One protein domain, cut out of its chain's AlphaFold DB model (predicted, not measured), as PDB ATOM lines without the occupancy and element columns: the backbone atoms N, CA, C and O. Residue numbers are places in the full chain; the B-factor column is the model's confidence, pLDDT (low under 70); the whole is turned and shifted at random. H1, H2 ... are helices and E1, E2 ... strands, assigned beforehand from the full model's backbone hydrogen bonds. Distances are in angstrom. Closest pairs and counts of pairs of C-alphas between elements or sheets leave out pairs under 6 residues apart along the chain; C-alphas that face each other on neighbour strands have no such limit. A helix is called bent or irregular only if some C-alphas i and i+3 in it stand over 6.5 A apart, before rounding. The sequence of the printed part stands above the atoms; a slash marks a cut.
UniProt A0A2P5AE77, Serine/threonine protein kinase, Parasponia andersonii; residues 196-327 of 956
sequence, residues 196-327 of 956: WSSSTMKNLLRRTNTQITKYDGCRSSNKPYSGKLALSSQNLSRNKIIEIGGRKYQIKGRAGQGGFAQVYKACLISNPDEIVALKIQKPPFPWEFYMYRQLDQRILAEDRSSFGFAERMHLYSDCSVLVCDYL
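Overview. This is residues 196 to 327 of the 956 residues of the protein "Serine/threonine protein kinase" of Parasponia andersonii (UniProt A0A2P5AE77). One strongly twisted sheet of seven strands folds back on itself into two leaves, E1 E6 E7 E5 facing E3 E2, with E4 as the hinge; edge strands E1 and E2 stay apart, leaving the fold open. H2 packs over E6 on the outside of the fold, H1 packs on residues 287 to 290 of H2, and short H3 sits close to Asp 296 of H2 without clearly touching it, its centre the farthest of the elements' centres from the mean of the C-alphas, at 19.5 A. The 132 printed residues hold three named helices and seven named strands, in the order H1 E1 E2 E3 E4 E5 H2 H3 E6 E7; the mixed sheet runs E1 E6 E7 E5 E4 E3 E2, and the class is mixed, helices and strands. The whole is compact, with a radius of gyration of the C-alphas of 14.9 A and spans of 39 by 35 by 26 A.

Along the chain. H1, residues 198 to 212, begins at C-alpha 198 (25.487, -18.430, -18.466) and measures 18.7 A; it is irregular, with C-alphas 207 and 210 7.2 A apart. E1 is residues 218 to 220 and E2 residues 241 to 244. E3, residues 247 to 257, measures 23.3 A and bends by 80 degrees at 252. E4, residues 261 to 268, measures 20.8 A and bends by 55 degrees at 265. E5, residues 271 to 281, measures 24.9 A and bends by 82 degrees at 274. H2 is residues 287 to 298, 16.6 A, and H3 residues 303 to 306. E6 is residues 310 to 315; E7, residues 320 to 325, ends at C-alpha 325 (14.196, 4.288, -31.502).

Arrangement. E2 E3 E4 E5 form a meander, each strand the antiparallel neighbour of the one before; N 242 and O 249, N 252 and O 265, and N 264 and O 278 are 2.9, 2.8 and 2.9 A apart. E7 is antiparallel to E5, N 279 to O 322 2.9 A, and forms a hairpin with E6, N 314 to O 321 2.9 A. E1 is parallel to E6, N 219 to O 313 2.8 A. E5, H2 H3 and E6 make a split strand-helix-strand unit, two strands running the same way with E7 between them, its crossover right-handed. H2 is on the sheet over E6, height 10.5 A, slantwise at 34 degrees on the local plane; the closest C-alphas, Tyr 292 and Ala 310, are 6.5 A apart. H1 touches H2, whose residues 287 to 290 alone take part, at a steep tilt of 54 degrees, the same way; the closest C-alphas, Ile 212 and Tyr 290, are 6.2 A apart. H3 is close to but not clearly touching H2, Asp 296 and Arg 304 having the closest C-alphas at 7.2 A. Every O i to N i+4 pair is within hydrogen-bond range in H2, 9 of 11 in H1; H3 is too short for one.

Size, cuts and confidence. The C-alphas of Ser 199 and Asp 273 are the two farthest apart, 42.3 A. The printed part has no cut. The link E1 to E2, residues 221 to 240, is long; the others are tight. Mean pLDDT of the printed part is 80.1, with residue 210, residues 226 to 238 and residues 255 to 261 under 70.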
ATOM      1  N   TRP A 196      18.153 -17.971 -18.085       86.69
ATOM      2  CA  TRP A 196      19.125 -16.871 -17.999       86.69
ATOM      3  C   TRP A 196      20.502 -17.301 -17.476       86.69
ATOM      4  O   TRP A 196      21.353 -16.450 -17.207       86.69
ATOM      5  N   SER A 197      20.745 -18.604 -17.302       85.12
ATOM      6  CA  SER A 197      22.058 -19.094 -16.880       85.12
ATOM      7  C   SER A 197      23.120 -18.842 -17.959       85.12
ATOM      8  O   SER A 197      22.844 -18.850 -19.162       85.12
ATOM      9  N   SER A 198      24.371 -18.654 -17.539       81.25
ATOM     10  CA  SER A 198      25.487 -18.430 -18.466       81.25
ATOM     11  C   SER A 198      25.722 -19.612 -19.416       81.25
ATOM     12  O   SER A 198      26.210 -19.400 -20.524       81.25
ATOM     13  N   SER A 199      25.387 -20.843 -19.014       82.12
ATOM     14  CA  SER A 199      25.461 -22.044 -19.854       82.12
ATOM     15  C   SER A 199      24.339 -22.066 -20.897       82.12
ATOM     16  O   SER A 199      24.633 -22.144 -22.093       82.12
ATOM     17  N   THR A 200      23.077 -21.899 -20.480       85.12
ATOM     18  CA  THR A 200      21.920 -21.826 -21.390       85.12
ATOM     19  C   THR A 200      22.105 -20.707 -22.412       85.12
ATOM     20  O   THR A 200      22.030 -20.952 -23.616       85.12
ATOM     21  N   MET A 201      22.456 -19.497 -21.965       84.75
ATOM     22  CA  MET A 201      22.646 -18.347 -22.854       84.75
ATOM     23  C   MET A 201      23.805 -18.534 -23.841       84.75
ATOM     24  O   MET A 201      23.658 -18.185 -25.012       84.75
ATOM     25  N   LYS A 202      24.935 -19.135 -23.432       83.38
ATOM     26  CA  LYS A 202      26.027 -19.483 -24.364       83.38
ATOM     27  C   LYS A 202      25.568 -20.492 -25.424       83.38
ATOM     28  O   LYS A 202      25.889 -20.316 -26.599       83.38
ATOM     29  N   ASN A 203      24.788 -21.502 -25.038       85.19
ATOM     30  CA  ASN A 203      24.265 -22.516 -25.959       85.19
ATOM     31  C   ASN A 203      23.232 -21.938 -26.944       85.19
ATOM     32  O   ASN A 203      23.326 -22.188 -28.149       85.19
ATOM     33  N   LEU A 204      22.295 -21.112 -26.467       86.88
ATOM     34  CA  LEU A 204      21.318 -20.414 -27.312       86.88
ATOM     35  C   LEU A 204      22.000 -19.450 -28.288       86.88
ATOM     36  O   LEU A 204      21.681 -19.453 -29.478       86.88
ATOM     37  N   LEU A 205      22.983 -18.674 -27.823       84.44
ATOM     38  CA  LEU A 205      23.775 -17.802 -28.689       84.44
ATOM     39  C   LEU A 205      24.572 -18.602 -29.722       84.44
ATOM     40  O   LEU A 205      24.571 -18.230 -30.891       84.44
ATOM     41  N   ARG A 206      25.187 -19.736 -29.359       83.38
ATOM     42  CA  ARG A 206      25.884 -20.607 -30.324       83.38
ATOM     43  C   ARG A 206      24.946 -21.118 -31.426       83.38
ATOM     44  O   ARG A 206      25.358 -21.155 -32.583       83.38
ATOM     45  N   ARG A 207      23.694 -21.462 -31.089       83.25
ATOM     46  CA  ARG A 207      22.657 -21.887 -32.052       83.25
ATOM     47  C   ARG A 207      22.169 -20.737 -32.945       83.25
ATOM     48  O   ARG A 207      21.951 -20.955 -34.133       83.25
ATOM     49  N   THR A 208      22.011 -19.526 -32.406       82.62
ATOM     50  CA  THR A 208      21.403 -18.384 -33.124       82.62
ATOM     51  C   THR A 208      22.401 -17.460 -33.830       82.62
ATOM     52  O   THR A 208      22.009 -16.763 -34.764       82.62
ATOM     53  N   ASN A 209      23.691 -17.453 -33.472       73.69
ATOM     54  CA  ASN A 209      24.679 -16.490 -33.995       73.69
ATOM     55  C   ASN A 209      24.782 -16.479 -35.536       73.69
ATOM     56  O   ASN A 209      24.941 -15.422 -36.144       73.69
ATOM     57  N   THR A 210      24.629 -17.639 -36.182       69.19
ATOM     58  CA  THR A 210      24.635 -17.783 -37.653       69.19
ATOM     59  C   THR A 210      23.407 -17.178 -38.342       69.19
ATOM     60  O   THR A 210      23.459 -16.905 -39.540       69.19
ATOM     61  N   GLN A 211      22.308 -16.978 -37.608       73.88
ATOM     62  CA  GLN A 211      21.127 -16.234 -38.052       73.88
ATOM     63  C   GLN A 211      21.283 -14.745 -37.723       73.88
ATOM     64  O   GLN A 211      21.011 -13.902 -38.573       73.88
ATOM     65  N   ILE A 212      21.798 -14.422 -36.530       80.31
ATOM     66  CA  ILE A 212      21.976 -13.041 -36.059       80.31
ATOM     67  C   ILE A 212      22.835 -12.222 -37.028       80.31
ATOM     68  O   ILE A 212      22.456 -11.110 -37.393       80.31
ATOM     69  N   THR A 213      23.955 -12.779 -37.495       76.69
ATOM     70  CA  THR A 213      24.851 -12.108 -38.452       76.69
ATOM     71  C   THR A 213      24.264 -11.942 -39.856       76.69
ATOM     72  O   THR A 213      24.798 -11.149 -40.628       76.69
ATOM     73  N   LYS A 214      23.174 -12.650 -40.189       80.62
ATOM     74  CA  LYS A 214      22.472 -12.557 -41.480       80.62
ATOM     75  C   LYS A 214      21.316 -11.554 -41.478       80.62
ATOM     76  O   LYS A 214      20.824 -11.221 -42.553       80.62
ATOM     77  N   TYR A 215      20.855 -11.088 -40.316       81.75
ATOM     78  CA  TYR A 215      19.768 -10.110 -40.261       81.75
ATOM     79  C   TYR A 215      20.208  -8.738 -40.771       81.75
ATOM     80  O   TYR A 215      21.270  -8.229 -40.397       81.75
ATOM     81  N   ASP A 216      19.335  -8.090 -41.547       75.81
ATOM     82  CA  ASP A 216      19.544  -6.696 -41.926       75.81
ATOM     83  C   ASP A 216      19.631  -5.794 -40.680       75.81
ATOM     84  O   ASP A 216      18.976  -6.004 -39.651       75.81
ATOM     85  N   GLY A 217      20.519  -4.807 -40.769       78.12
ATOM     86  CA  GLY A 217      20.925  -3.942 -39.668       78.12
ATOM     87  C   GLY A 217      22.039  -4.498 -38.769       78.12
ATOM     88  O   GLY A 217      22.625  -3.703 -38.031       78.12
ATOM     89  N   CYS A 218      22.395  -5.788 -38.826       84.06
ATOM     90  CA  CYS A 218      23.526  -6.329 -38.062       84.06
ATOM     91  C   CYS A 218      24.874  -6.051 -38.753       84.06
ATOM     92  O   CYS A 218      25.031  -6.248 -39.957       84.06
ATOM     93  N   ARG A 219      25.881  -5.610 -37.989       83.19
ATOM     94  CA  ARG A 219      27.274  -5.456 -38.440       83.19
ATOM     95  C   ARG A 219      28.233  -5.991 -37.385       83.19
ATOM     96  O   ARG A 219      28.347  -5.402 -36.312       83.19
ATOM     97  N   SER A 220      28.937  -7.074 -37.698       82.19
ATOM     98  CA  SER A 220      29.977  -7.653 -36.844       82.19
ATOM     99  C   SER A 220      31.371  -7.108 -37.176       82.19
ATOM    100  O   SER A 220      31.690  -6.784 -38.320       82.19
ATOM    101  N   SER A 221      32.212  -7.004 -36.150       80.00
ATOM    102  CA  SER A 221      33.620  -6.628 -36.219       80.00
ATOM    103  C   SER A 221      34.408  -7.454 -35.208       80.00
ATOM    104  O   SER A 221      34.185  -7.346 -34.005       80.00
ATOM    105  N   ASN A 222      35.399  -8.207 -35.685       76.38
ATOM    106  CA  ASN A 222      36.306  -8.966 -34.815       76.38
ATOM    107  C   ASN A 222      37.312  -8.060 -34.073       76.38
ATOM    108  O   ASN A 222      38.032  -8.523 -33.194       76.38
ATOM    109  N   LYS A 223      37.379  -6.770 -34.430       78.25
ATOM    110  CA  LYS A 223      38.188  -5.762 -33.733       78.25
ATOM    111  C   LYS A 223      37.397  -5.161 -32.561       78.25
ATOM    112  O   LYS A 223      36.185  -4.963 -32.720       78.25
ATOM    113  N   PRO A 224      38.062  -4.807 -31.444       76.75
ATOM    114  CA  PRO A 224      37.436  -4.028 -30.380       76.75
ATOM    115  C   PRO A 224      37.038  -2.646 -30.908       76.75
ATOM    116  O   PRO A 224      37.559  -2.185 -31.931       76.75
ATOM    117  N   TYR A 225      36.124  -1.967 -30.220       76.62
ATOM    118  CA  TYR A 225      35.689  -0.629 -30.602       76.62
ATOM    119  C   TYR A 225      36.859   0.371 -30.552       76.62
ATOM    120  O   TYR A 225      37.253   0.862 -29.495       76.62
ATOM    121  N   SER A 226      37.400   0.710 -31.724       57.75
ATOM    122  CA  SER A 226      38.580   1.569 -31.887       57.75
ATOM    123  C   SER A 226      38.253   3.066 -31.995       57.75
ATOM    124  O   SER A 226      39.023   3.832 -32.577       57.75
ATOM    125  N   GLY A 227      37.084   3.502 -31.520       59.31
ATOM    126  CA  GLY A 227      36.729   4.920 -31.543       59.31
ATOM    127  C   GLY A 227      37.636   5.732 -30.615       59.31
ATOM    128  O   GLY A 227      38.028   5.259 -29.554       59.31
ATOM    129  N   LYS A 228      37.914   6.995 -30.970       46.97
ATOM    130  CA  LYS A 228      38.807   7.919 -30.224       46.97
ATOM    131  C   LYS A 228      38.377   8.234 -28.771       46.97
ATOM    132  O   LYS A 228      38.990   9.070 -28.117       46.97
ATOM    133  N   LEU A 229      37.296   7.628 -28.287       51.47
ATOM    134  CA  LEU A 229      36.699   7.807 -26.968       51.47
ATOM    135  C   LEU A 229      36.275   6.435 -26.436       51.47
ATOM    136  O   LEU A 229      35.475   5.751 -27.077       51.47
ATOM    137  N   ALA A 230      36.749   6.066 -25.246       53.00
ATOM    138  CA  ALA A 230      36.320   4.845 -24.572       53.00
ATOM    139  C   ALA A 230      34.826   4.925 -24.201       53.00
ATOM    140  O   ALA A 230      34.425   5.731 -23.352       53.00
ATOM    141  N   LEU A 231      34.011   4.053 -24.809       54.38
ATOM    142  CA  LEU A 231      32.564   3.954 -24.560       54.38
ATOM    143  C   LEU A 231      32.212   3.535 -23.121       54.38
ATOM    144  O   LEU A 231      31.062   3.654 -22.719       54.38
ATOM    145  N   SER A 232      33.187   3.043 -22.353       46.91
ATOM    146  CA  SER A 232      33.058   2.677 -20.938       46.91
ATOM    147  C   SER A 232      33.280   3.839 -19.963       46.91
ATOM    148  O   SER A 232      33.023   3.680 -18.770       46.91
ATOM    149  N   SER A 233      33.744   5.008 -20.424       48.59
ATOM    150  CA  SER A 233      33.919   6.160 -19.535       48.59
ATOM    151  C   SER A 233      32.560   6.664 -19.033       48.59
ATOM    152  O   SER A 233      31.698   7.055 -19.822       48.59
ATOM    153  N   GLN A 234      32.377   6.719 -17.706       47.25
ATOM    154  CA  GLN A 234      31.133   7.196 -17.073       47.25
ATOM    155  C   GLN A 234      30.748   8.632 -17.513       47.25
ATOM    156  O   GLN A 234      29.587   9.024 -17.418       47.25
ATOM    157  N   ASN A 235      31.708   9.380 -18.079       46.75
ATOM    158  CA  ASN A 235      31.599  10.761 -18.550       46.75
ATOM    159  C   ASN A 235      31.672  10.908 -20.092       46.75
ATOM    160  O   ASN A 235      32.425  11.727 -20.647       46.75
ATOM    161  N   LEU A 236      30.817  10.175 -20.814       57.09
ATOM    162  CA  LEU A 236      30.387  10.545 -22.172       57.09
ATOM    163  C   LEU A 236      29.562  11.851 -22.116       57.09
ATOM    164  O   LEU A 236      28.331  11.861 -22.107       57.09
ATOM    165  N   SER A 237      30.281  12.971 -22.014       56.59
ATOM    166  CA  SER A 237      29.735  14.322 -21.893       56.59
ATOM    167  C   SER A 237      28.856  14.716 -23.084       56.59
ATOM    168  O   SER A 237      29.084  14.294 -24.222       56.59
ATOM    169  N   ARG A 238      27.869  15.583 -22.822       62.53
ATOM    170  CA  ARG A 238      26.981  16.142 -23.852       62.53
ATOM    171  C   ARG A 238      27.793  16.775 -24.992       62.53
ATOM    172  O   ARG A 238      28.866  17.328 -24.773       62.53
ATOM    173  N   ASN A 239      27.242  16.699 -26.198       70.94
ATOM    174  CA  ASN A 239      27.777  17.182 -27.473       70.94
ATOM    175  C   ASN A 239      29.028  16.463 -28.020       70.94
ATOM    176  O   ASN A 239      29.481  16.830 -29.105       70.94
ATOM    177  N   LYS A 240      29.547  15.409 -27.363       81.06
ATOM    178  CA  LYS A 240      30.582  14.535 -27.952       81.06
ATOM    179  C   LYS A 240      30.064  13.838 -29.216       81.06
ATOM    180  O   LYS A 240      28.902  13.437 -29.286       81.06
ATOM    181  N   ILE A 241      30.952  13.671 -30.193       82.62
ATOM    182  CA  ILE A 241      30.703  12.925 -31.430       82.62
ATOM    183  C   ILE A 241      31.368  11.555 -31.306       82.62
ATOM    184  O   ILE A 241      32.555  11.477 -30.989       82.62
ATOM    185  N   ILE A 242      30.613  10.492 -31.574       85.00
ATOM    186  CA  ILE A 242      31.125   9.122 -31.679       85.00
ATOM    187  C   ILE A 242      30.840   8.563 -33.070       85.00
ATOM    188  O   ILE A 242      29.869   8.956 -33.717       85.00
ATOM    189  N   GLU A 243      31.693   7.657 -33.540       85.25
ATOM    190  CA  GLU A 243      31.543   7.010 -34.840       85.25
ATOM    191  C   GLU A 243      31.287   5.517 -34.640       85.25
ATOM    192  O   GLU A 243      32.103   4.816 -34.051       85.25
ATOM    193  N   ILE A 244      30.137   5.040 -35.110       84.88
ATOM    194  CA  ILE A 244      29.688   3.656 -34.959       84.88
ATOM    195  C   ILE A 244      29.351   3.133 -36.357       84.88
ATOM    196  O   ILE A 244      28.543   3.725 -37.071       84.88
ATOM    197  N   GLY A 245      30.012   2.053 -36.779       78.25
ATOM    198  CA  GLY A 245      29.799   1.427 -38.092       78.25
ATOM    199  C   GLY A 245      29.909   2.364 -39.306       78.25
ATOM    200  O   GLY A 245      29.182   2.158 -40.278       78.25
ATOM    201  N   GLY A 246      30.765   3.392 -39.241       80.50
ATOM    202  CA  GLY A 246      30.941   4.409 -40.290       80.50
ATOM    203  C   GLY A 246      29.927   5.563 -40.263       80.50
ATOM    204  O   GLY A 246      29.934   6.408 -41.155       80.50
ATOM    205  N   ARG A 247      29.042   5.626 -39.257       84.88
ATOM    206  CA  ARG A 247      28.099   6.736 -39.043       84.88
ATOM    207  C   ARG A 247      28.487   7.553 -37.816       84.88
ATOM    208  O   ARG A 247      28.821   6.996 -36.774       84.88
ATOM    209  N   LYS A 248      28.402   8.881 -37.928       87.75
ATOM    210  CA  LYS A 248      28.731   9.817 -36.846       87.75
ATOM    211  C   LYS A 248      27.468  10.255 -36.106       87.75
ATOM    212  O   LYS A 248      26.558  10.832 -36.703       87.75
ATOM    213  N   TYR A 249      27.455  10.009 -34.802       88.19
ATOM    214  CA  TYR A 249      26.367  10.320 -33.880       88.19
ATOM    215  C   TYR A 249      26.823  11.382 -32.879       88.19
ATOM    216  O   TYR A 249      27.895  11.256 -32.287       88.19
ATOM    217  N   GLN A 250      26.009  12.415 -32.654       88.44
ATOM    218  CA  GLN A 250      26.246  13.400 -31.599       88.44
ATOM    219  C   GLN A 250      25.436  13.039 -30.351       88.44
ATOM    220  O   GLN A 250      24.204  13.031 -30.382       88.44
ATOM    221  N   ILE A 251      26.119  12.793 -29.232       88.06
ATOM    222  CA  ILE A 251      25.497  12.502 -27.936       88.06
ATOM    223  C   ILE A 251      24.840  13.772 -27.385       88.06
ATOM    224  O   ILE A 251      25.518  14.749 -27.073       88.06
ATOM    225  N   LYS A 252      23.517  13.766 -27.214       83.25
ATOM    226  CA  LYS A 252      22.762  14.863 -26.579       83.25
ATOM    227  C   LYS A 252      22.700  14.718 -25.057       83.25
ATOM    228  O   LYS A 252      22.575  15.714 -24.349       83.25
ATOM    229  N   GLY A 253      22.817  13.495 -24.544       78.81
ATOM    230  CA  GLY A 253      22.899  13.207 -23.114       78.81
ATOM    231  C   GLY A 253      22.690  11.730 -22.804       78.81
ATOM    232  O   GLY A 253      22.425  10.928 -23.696       78.81
ATOM    233  N   ARG A 254      22.790  11.370 -21.525       75.19
ATOM    234  CA  ARG A 254      22.417  10.038 -21.044       75.19
ATOM    235  C   ARG A 254      20.893   9.932 -20.967       75.19
ATOM    236  O   ARG A 254      20.248  10.883 -20.537       75.19
ATOM    237  N   ALA A 255      20.341   8.808 -21.414       66.56
ATOM    238  CA  ALA A 255      18.915   8.498 -21.332       66.56
ATOM    239  C   ALA A 255      18.611   7.518 -20.185       66.56
ATOM    240  O   ALA A 255      17.569   7.646 -19.556       66.56
ATOM    241  N   GLY A 256      19.535   6.601 -19.871       62.31
ATOM    242  CA  GLY A 256      19.408   5.673 -18.745       62.31
ATOM    243  C   GLY A 256      20.698   4.900 -18.443       62.31
ATOM    244  O   GLY A 256      21.644   4.898 -19.237       62.31
ATOM    245  N   GLN A 257      20.733   4.243 -17.285       59.03
ATOM    246  CA  GLN A 257      21.778   3.303 -16.875       59.03
ATOM    247  C   GLN A 257      21.119   2.086 -16.221       59.03
ATOM    248  O   GLN A 257      20.460   2.232 -15.197       59.03
ATOM    249  N   GLY A 258      21.328   0.901 -16.795       52.25
ATOM    250  CA  GLY A 258      21.059  -0.384 -16.150       52.25
ATOM    251  C   GLY A 258      22.363  -1.063 -15.722       52.25
ATOM    252  O   GLY A 258      23.453  -0.587 -16.048       52.25
ATOM    253  N   GLY A 259      22.263  -2.199 -15.026       46.97
ATOM    254  CA  GLY A 259      23.436  -2.957 -14.560       46.97
ATOM    255  C   GLY A 259      24.325  -3.505 -15.686       46.97
ATOM    256  O   GLY A 259      25.536  -3.572 -15.526       46.97
ATOM    257  N   PHE A 260      23.736  -3.824 -16.845       49.84
ATOM    258  CA  PHE A 260      24.429  -4.444 -17.987       49.84
ATOM    259  C   PHE A 260      24.500  -3.551 -19.238       49.84
ATOM    260  O   PHE A 260      25.102  -3.932 -20.243       49.84
ATOM    261  N   ALA A 261      23.870  -2.370 -19.212       68.06
ATOM    262  CA  ALA A 261      23.746  -1.509 -20.384       68.06
ATOM    263  C   ALA A 261      23.692  -0.014 -20.037       68.06
ATOM    264  O   ALA A 261      23.049   0.406 -19.074       68.06
ATOM    265  N   GLN A 262      24.316   0.811 -20.877       79.88
ATOM    266  CA  GLN A 262      24.262   2.271 -20.792       79.88
ATOM    267  C   GLN A 262      23.517   2.824 -22.007       79.88
ATOM    268  O   GLN A 262      23.881   2.518 -23.141       79.88
ATOM    269  N   VAL A 263      22.477   3.635 -21.784       83.12
ATOM    270  CA  VAL A 263      21.634   4.175 -22.861       83.12
ATOM    271  C   VAL A 263      21.885   5.668 -23.025       83.12
ATOM    272  O   VAL A 263      21.711   6.456 -22.091       83.12
ATOM    273  N   TYR A 264      22.258   6.075 -24.235       85.19
ATOM    274  CA  TYR A 264      22.533   7.461 -24.600       85.19
ATOM    275  C   TYR A 264      21.530   7.974 -25.626       85.19
ATOM    276  O   TYR A 264      21.251   7.321 -26.626       85.19
ATOM    277  N   LYS A 265      21.038   9.193 -25.419       87.00
ATOM    278  CA  LYS A 265      20.299   9.935 -26.436       87.00
ATOM    279  C   LYS A 265      21.294  10.544 -27.418       87.00
ATOM    280  O   LYS A 265      22.140  11.346 -27.010       87.00
ATOM    281  N   ALA A 266      21.159  10.231 -28.698       88.31
ATOM    282  CA  ALA A 266      21.988  10.780 -29.762       88.31
ATOM    283  C   ALA A 266      21.139  11.300 -30.930       88.31
ATOM    284  O   ALA A 266      19.963  10.967 -31.041       88.31
ATOM    285  N   CYS A 267      21.738  12.108 -31.802       87.19
ATOM    286  CA  CYS A 267      21.206  12.362 -33.141       87.19
ATOM    287  C   CYS A 267      22.265  12.052 -34.202       87.19
ATOM    288  O   CYS A 267      23.469  12.085 -33.916       87.19
ATOM    289  N   LEU A 268      21.833  11.758 -35.424       85.19
ATOM    290  CA  LEU A 268      22.738  11.546 -36.549       85.19
ATOM    291  C   LEU A 268      23.285  12.904 -37.030       85.19
ATOM    292  O   LEU A 268      22.530  13.865 -37.137       85.19
ATOM    293  N   ILE A 269      24.585  13.029 -37.329       82.31
ATOM    294  CA  ILE A 269      25.129  14.335 -37.772       82.31
ATOM    295  C   ILE A 269      24.584  14.743 -39.147       82.31
ATOM    296  O   ILE A 269      24.325  15.921 -39.376       82.31
ATOM    297  N   SER A 270      24.370  13.779 -40.044       80.50
ATOM    298  CA  SER A 270      23.771  14.027 -41.360       80.50
ATOM    299  C   SER A 270      22.268  14.315 -41.307       80.50
ATOM    300  O   SER A 270      21.718  14.768 -42.304       80.50
ATOM    301  N   ASN A 271      21.602  14.036 -40.182       77.94
ATOM    302  CA  ASN A 271      20.173  14.269 -39.991       77.94
ATOM    303  C   ASN A 271      19.884  14.620 -38.513       77.94
ATOM    304  O   ASN A 271      19.557  13.731 -37.725       77.94
ATOM    305  N   PRO A 272      20.046  15.893 -38.101       75.75
ATOM    306  CA  PRO A 272      19.927  16.295 -36.695       75.75
ATOM    307  C   PRO A 272      18.540  16.077 -36.073       75.75
ATOM    308  O   PRO A 272      18.444  15.967 -34.849       75.75
ATOM    309  N   ASP A 273      17.495  15.994 -36.903       72.62
ATOM    310  CA  ASP A 273      16.112  15.728 -36.487       72.62
ATOM    311  C   ASP A 273      15.879  14.243 -36.142       72.62
ATOM    312  O   ASP A 273      14.931  13.891 -35.437       72.62
ATOM    313  N   GLU A 274      16.774  13.356 -36.585       77.50
ATOM    314  CA  GLU A 274      16.733  11.921 -36.315       77.50
ATOM    315  C   GLU A 274      17.375  11.605 -34.960       77.50
ATOM    316  O   GLU A 274      18.594  11.454 -34.828       77.50
ATOM    317  N   ILE A 275      16.530  11.523 -33.932       84.00
ATOM    318  CA  ILE A 275      16.926  11.204 -32.560       84.00
ATOM    319  C   ILE A 275      16.823   9.694 -32.318       84.00
ATOM    320  O   ILE A 275      15.757   9.103 -32.476       84.00
ATOM    321  N   VAL A 276      17.917   9.095 -31.848       88.19
ATOM    322  CA  VAL A 276      18.038   7.661 -31.544       88.19
ATOM    323  C   VAL A 276      18.505   7.424 -30.106       88.19
ATOM    324  O   VAL A 276      19.132   8.285 -29.476       88.19
ATOM    325  N   ALA A 277      18.208   6.236 -29.588       89.06
ATOM    326  CA  ALA A 277      18.732   5.707 -28.339       89.06
ATOM    327  C   ALA A 277      19.862   4.713 -28.651       89.06
ATOM    328  O   ALA A 277      19.638   3.674 -29.263       89.06
ATOM    329  N   LEU A 278      21.086   5.029 -28.234       89.69
ATOM    330  CA  LEU A 278      22.245   4.149 -28.362       89.69
ATOM    331  C   LEU A 278      22.410   3.361 -27.061       89.69
ATOM    332  O   LEU A 278      22.808   3.939 -26.048       89.69
ATOM    333  N   LYS A 279      22.092   2.063 -27.078       88.94
ATOM    334  CA  LYS A 279      22.253   1.155 -25.933       88.94
ATOM    335  C   LYS A 279      23.559   0.378 -26.094       88.94
ATOM    336  O   LYS A 279      23.716  -0.390 -27.038       88.94
ATOM    337  N   ILE A 280      24.507   0.628 -25.196       87.38
ATOM    338  CA  ILE A 280      25.858   0.052 -25.199       87.38
ATOM    339  C   ILE A 280      25.935  -1.012 -24.105       87.38
ATOM    340  O   ILE A 280      25.632  -0.716 -22.949       87.38
ATOM    341  N   GLN A 281      26.358  -2.222 -24.460       85.00
ATOM    342  CA  GLN A 281      26.457  -3.389 -23.576       85.00
ATOM    343  C   GLN A 281      27.891  -3.923 -23.544       85.00
ATOM    344  O   GLN A 281      28.555  -4.010 -24.580       85.00
ATOM    345  N   LYS A 282      28.363  -4.271 -22.343       82.06
ATOM    346  CA  LYS A 282      29.661  -4.909 -22.088       82.06
ATOM    347  C   LYS A 282      29.450  -6.015 -21.044       82.06
ATOM    348  O   LYS A 282      28.959  -5.677 -19.967       82.06
ATOM    349  N   PRO A 283      29.806  -7.289 -21.307       83.38
ATOM    350  CA  PRO A 283      30.333  -7.845 -22.567       83.38
ATOM    351  C   PRO A 283      29.338  -7.737 -23.749       83.38
ATOM    352  O   PRO A 283      28.197  -7.320 -23.541       83.38
ATOM    353  N   PRO A 284      29.741  -8.072 -24.993       83.25
ATOM    354  CA  PRO A 284      28.829  -8.081 -26.136       83.25
ATOM    355  C   PRO A 284      27.624  -9.004 -25.907       83.25
ATOM    356  O   PRO A 284      27.789 -10.170 -25.552       83.25
ATOM    357  N   PHE A 285      26.416  -8.496 -26.152       86.56
ATOM    358  CA  PHE A 285      25.163  -9.198 -25.879       86.56
ATOM    359  C   PHE A 285      24.192  -9.129 -27.076       86.56
ATOM    360  O   PHE A 285      23.254  -8.332 -27.088       86.56
ATOM    361  N   PRO A 286      24.399  -9.954 -28.121       89.25
ATOM    362  CA  PRO A 286      23.587  -9.907 -29.340       89.25
ATOM    363  C   PRO A 286      22.168 -10.492 -29.193       89.25
ATOM    364  O   PRO A 286      21.349 -10.340 -30.100       89.25
ATOM    365  N   TRP A 287      21.859 -11.137 -28.062       90.44
ATOM    366  CA  TRP A 287      20.554 -11.752 -27.786       90.44
ATOM    367  C   TRP A 287      19.387 -10.756 -27.857       90.44
ATOM    368  O   TRP A 287      18.349 -11.055 -28.438       90.44
ATOM    369  N   GLU A 288      19.566  -9.534 -27.351       91.25
ATOM    370  CA  GLU A 288      18.502  -8.524 -27.392       91.25
ATOM    371  C   GLU A 288      18.123  -8.144 -28.841       91.25
ATOM    372  O   GLU A 288      16.950  -7.938 -29.146       91.25
ATOM    373  N   PHE A 289      19.092  -8.120 -29.769       91.75
ATOM    374  CA  PHE A 289      18.810  -7.890 -31.191       91.75
ATOM    375  C   PHE A 289      18.091  -9.074 -31.843       91.75
ATOM    376  O   PHE A 289      17.196  -8.866 -32.662       91.75
ATOM    377  N   TYR A 290      18.442 -10.306 -31.457       92.50
ATOM    378  CA  TYR A 290      17.716 -11.503 -31.881       92.50
ATOM    379  C   TYR A 290      16.235 -11.415 -31.493       92.50
ATOM    380  O   TYR A 290      15.377 -11.574 -32.363       92.50
ATOM    381  N   MET A 291      15.932 -11.058 -30.239       93.44
ATOM    382  CA  MET A 291      14.550 -10.885 -29.778       93.44
ATOM    383  C   MET A 291      13.802  -9.825 -30.597       93.44
ATOM    384  O   MET A 291      12.701 -10.101 -31.067       93.44
ATOM    385  N   TYR A 292      14.407  -8.659 -30.876       93.06
ATOM    386  CA  TYR A 292      13.784  -7.654 -31.752       93.06
ATOM    387  C   TYR A 292      13.423  -8.208 -33.140       93.06
ATOM    388  O   TYR A 292      12.324  -7.942 -33.625       93.06
ATOM    389  N   ARG A 293      14.301  -9.012 -33.757       91.88
ATOM    390  CA  ARG A 293      14.037  -9.643 -35.061       91.88
ATOM    391  C   ARG A 293      12.961 -10.733 -34.980       91.88
ATOM    392  O   ARG A 293      12.187 -10.862 -35.924       91.88
ATOM    393  N   GLN A 294      12.842 -11.462 -33.866       93.06
ATOM    394  CA  GLN A 294      11.721 -12.390 -33.652       93.06
ATOM    395  C   GLN A 294      10.377 -11.655 -33.528       93.06
ATOM    396  O   GLN A 294       9.386 -12.111 -34.095       93.06
ATOM    397  N   LEU A 295      10.339 -10.487 -32.875       93.19
ATOM    398  CA  LEU A 295       9.139  -9.639 -32.837       93.19
ATOM    399  C   LEU A 295       8.757  -9.150 -34.242       93.19
ATOM    400  O   LEU A 295       7.590  -9.224 -34.611       93.19
ATOM    401  N   ASP A 296       9.733  -8.713 -35.046       91.38
ATOM    402  CA  ASP A 296       9.506  -8.270 -36.434       91.38
ATOM    403  C   ASP A 296       8.965  -9.389 -37.349       91.38
ATOM    404  O   ASP A 296       8.298  -9.098 -38.339       91.38
ATOM    405  N   GLN A 297       9.259 -10.657 -37.039       91.06
ATOM    406  CA  GLN A 297       8.811 -11.824 -37.810       91.06
ATOM    407  C   GLN A 297       7.458 -12.391 -37.360       91.06
ATOM    408  O   GLN A 297       6.789 -13.048 -38.157       91.06
ATOM    409  N   ARG A 298       7.081 -12.215 -36.086       93.62
ATOM    410  CA  ARG A 298       5.932 -12.912 -35.471       93.62
ATOM    411  C   ARG A 298       4.773 -12.000 -35.080       93.62
ATOM    412  O   ARG A 298       3.663 -12.496 -34.928       93.62
ATOM    413  N   ILE A 299       5.018 -10.704 -34.895       92.25
ATOM    414  CA  ILE A 299       3.992  -9.722 -34.526       92.25
ATOM    415  C   ILE A 299       3.554  -8.964 -35.777       92.25
ATOM    416  O   ILE A 299       4.380  -8.578 -36.605       92.25
ATOM    417  N   LEU A 300       2.247  -8.733 -35.907       87.31
ATOM    418  CA  LEU A 300       1.673  -7.977 -37.017       87.31
ATOM    419  C   LEU A 300       2.260  -6.560 -37.079       87.31
ATOM    420  O   LEU A 300       2.466  -5.905 -36.055       87.31
ATOM    421  N   ALA A 301       2.490  -6.058 -38.295       82.12
ATOM    422  CA  ALA A 301       3.092  -4.740 -38.514       82.12
ATOM    423  C   ALA A 301       2.297  -3.590 -37.857       82.12
ATOM    424  O   ALA A 301       2.887  -2.588 -37.455       82.12
ATOM    425  N   GLU A 302       0.978  -3.749 -37.712       80.50
ATOM    426  CA  GLU A 302       0.085  -2.784 -37.057       80.50
ATOM    427  C   GLU A 302       0.358  -2.681 -35.543       80.50
ATOM    428  O   GLU A 302       0.479  -1.579 -34.998       80.50
ATOM    429  N   ASP A 303       0.555  -3.823 -34.879       85.12
ATOM    430  CA  ASP A 303       0.809  -3.916 -33.435       85.12
ATOM    431  C   ASP A 303       2.266  -3.677 -33.062       85.12
ATOM    432  O   ASP A 303       2.578  -3.344 -31.914       85.12
ATOM    433  N   ARG A 304       3.166  -3.794 -34.044       88.44
ATOM    434  CA  ARG A 304       4.616  -3.718 -33.864       88.44
ATOM    435  C   ARG A 304       5.086  -2.435 -33.174       88.44
ATOM    436  O   ARG A 304       6.116  -2.467 -32.507       88.44
ATOM    437  N   SER A 305       4.317  -1.348 -33.277       85.62
ATOM    438  CA  SER A 305       4.534  -0.066 -32.587       85.62
ATOM    439  C   SER A 305       4.419  -0.134 -31.050       85.62
ATOM    440  O   SER A 305       4.991   0.708 -30.352       85.62
ATOM    441  N   SER A 306       3.729  -1.146 -30.512       89.50
ATOM    442  CA  SER A 306       3.588  -1.408 -29.068       89.50
ATOM    443  C   SER A 306       4.814  -2.097 -28.455       89.50
ATOM    444  O   SER A 306       4.893  -2.279 -27.241       89.50
ATOM    445  N   PHE A 307       5.809  -2.432 -29.275       92.00
ATOM    446  CA  PHE A 307       7.063  -3.050 -28.858       92.00
ATOM    447  C   PHE A 307       8.231  -2.233 -29.423       92.00
ATOM    448  O   PHE A 307       8.150  -1.690 -30.525       92.00
ATOM    449  N   GLY A 308       9.333  -2.121 -28.684       87.69
ATOM    450  CA  GLY A 308      10.490  -1.330 -29.102       87.69
ATOM    451  C   GLY A 308      11.063  -1.783 -30.449       87.69
ATOM    452  O   GLY A 308      10.881  -2.928 -30.872       87.69
ATOM    453  N   PHE A 309      11.790  -0.897 -31.125       88.38
ATOM    454  CA  PHE A 309      12.458  -1.216 -32.385       88.38
ATOM    455  C   PHE A 309      13.954  -0.904 -32.307       88.38
ATOM    456  O   PHE A 309      14.358   0.192 -31.908       88.38
ATOM    457  N   ALA A 310      14.770  -1.881 -32.708       90.00
ATOM    458  CA  ALA A 310      16.190  -1.713 -32.978       90.00
ATOM    459  C   ALA A 310      16.405  -1.648 -34.495       90.00
ATOM    460  O   ALA A 310      16.161  -2.618 -35.217       90.00
ATOM    461  N   GLU A 311      16.882  -0.504 -34.981       85.75
ATOM    462  CA  GLU A 311      17.203  -0.307 -36.393       85.75
ATOM    463  C   GLU A 311      18.436  -1.133 -36.779       85.75
ATOM    464  O   GLU A 311      18.469  -1.755 -37.841       85.75
ATOM    465  N   ARG A 312      19.472  -1.118 -35.928       88.50
ATOM    466  CA  ARG A 312      20.792  -1.700 -36.216       88.50
ATOM    467  C   ARG A 312      21.459  -2.234 -34.954       88.50
ATOM    468  O   ARG A 312      21.259  -1.692 -33.866       88.50
ATOM    469  N   MET A 313      22.329  -3.225 -35.127       91.12
ATOM    470  CA  MET A 313      23.275  -3.675 -34.108       91.12
ATOM    471  C   MET A 313      24.696  -3.627 -34.660       91.12
ATOM    472  O   MET A 313      24.974  -4.148 -35.738       91.12
ATOM    473  N   HIS A 314      25.611  -3.063 -33.878       89.69
ATOM    474  CA  HIS A 314      27.044  -3.119 -34.128       89.69
ATOM    475  C   HIS A 314      27.696  -3.995 -33.058       89.69
ATOM    476  O   HIS A 314      27.708  -3.639 -31.880       89.69
ATOM    477  N   LEU A 315      28.193  -5.159 -33.469       88.44
ATOM    478  CA  LEU A 315      28.809  -6.156 -32.602       88.44
ATOM    479  C   LEU A 315      30.333  -6.064 -32.735       88.44
ATOM    480  O   LEU A 315      30.877  -6.367 -33.795       88.44
ATOM    481  N   TYR A 316      31.007  -5.634 -31.673       87.00
ATOM    482  CA  TYR A 316      32.466  -5.590 -31.550       87.00
ATOM    483  C   TYR A 316      32.938  -6.715 -30.621       87.00
ATOM    484  O   TYR A 316      32.128  -7.304 -29.902       87.00
ATOM    485  N   SER A 317      34.242  -6.999 -30.582       84.31
ATOM    486  CA  SER A 317      34.774  -8.031 -29.676       84.31
ATOM    487  C   SER A 317      34.644  -7.677 -28.186       84.31
ATOM    488  O   SER A 317      34.583  -8.579 -27.356       84.31
ATOM    489  N   ASP A 318      34.560  -6.387 -27.833       82.19
ATOM    490  CA  ASP A 318      34.498  -5.895 -26.448       82.19
ATOM    491  C   ASP A 318      33.134  -5.306 -26.029       82.19
ATOM    492  O   ASP A 318      32.905  -5.091 -24.836       82.19
ATOM    493  N   CYS A 319      32.239  -5.005 -26.978       86.62
ATOM    494  CA  CYS A 319      30.893  -4.492 -26.704       86.62
ATOM    495  C   CYS A 319      29.888  -4.746 -27.842       86.62
ATOM    496  O   CYS A 319      30.269  -4.844 -29.009       86.62
ATOM    497  N   SER A 320      28.590  -4.721 -27.534       89.06
ATOM    498  CA  SER A 320      27.529  -4.512 -28.532       89.06
ATOM    499  C   SER A 320      26.927  -3.113 -28.396       89.06
ATOM    500  O   SER A 320      26.801  -2.576 -27.295       89.06
ATOM    501  N   VAL A 321      26.562  -2.508 -29.529       90.88
ATOM    502  CA  VAL A 321      25.863  -1.219 -29.592       90.88
ATOM    503  C   VAL A 321      24.591  -1.377 -30.415       90.88
ATOM    504  O   VAL A 321      24.649  -1.603 -31.625       90.88
ATOM    505  N   LEU A 322      23.443  -1.240 -29.757       91.12
ATOM    506  CA  LEU A 322      22.123  -1.233 -30.380       91.12
ATOM    507  C   LEU A 322      21.713   0.207 -30.694       91.12
ATOM    508  O   LEU A 322      21.810   1.092 -29.839       91.12
ATOM    509  N   VAL A 323      21.247   0.433 -31.920       90.75
ATOM    510  CA  VAL A 323      20.642   1.694 -32.359       90.75
ATOM    511  C   VAL A 323      19.131   1.511 -32.314       90.75
ATOM    512  O   VAL A 323      18.543   0.916 -33.217       90.75
ATOM    513  N   CYS A 324      18.516   1.984 -31.238       88.94
ATOM    514  CA  CYS A 324      17.085   1.881 -30.985       88.94
ATOM    515  C   CYS A 324      16.371   3.208 -31.246       88.94
ATOM    516  O   CYS A 324      16.960   4.291 -31.187       88.94
ATOM    517  N   ASP A 325      15.068   3.122 -31.469       84.19
ATOM    518  CA  ASP A 325      14.196   4.288 -31.502       84.19
ATOM    519  C   ASP A 325      14.156   5.021 -30.153       84.19
ATOM    520  O   ASP A 325      14.048   4.402 -29.093       84.19
ATOM    521  N   TYR A 326      14.179   6.356 -30.177       82.31
ATOM    522  CA  TYR A 326      14.019   7.170 -28.970       82.31
ATOM    523  C   TYR A 326      12.577   7.671 -28.810       82.31
ATOM    524  O   TYR A 326      12.107   8.502 -29.589       82.31
ATOM    525  N   LEU A 327      11.895   7.226 -27.751       77.50
ATOM    526  CA  LEU A 327      10.611   7.785 -27.312       77.50
ATOM    527  C   LEU A 327      10.848   8.827 -26.209       77.50
ATOM    528  O   LEU A 327      11.538   8.576 -25.224       77.50
TER     529      LEU A 327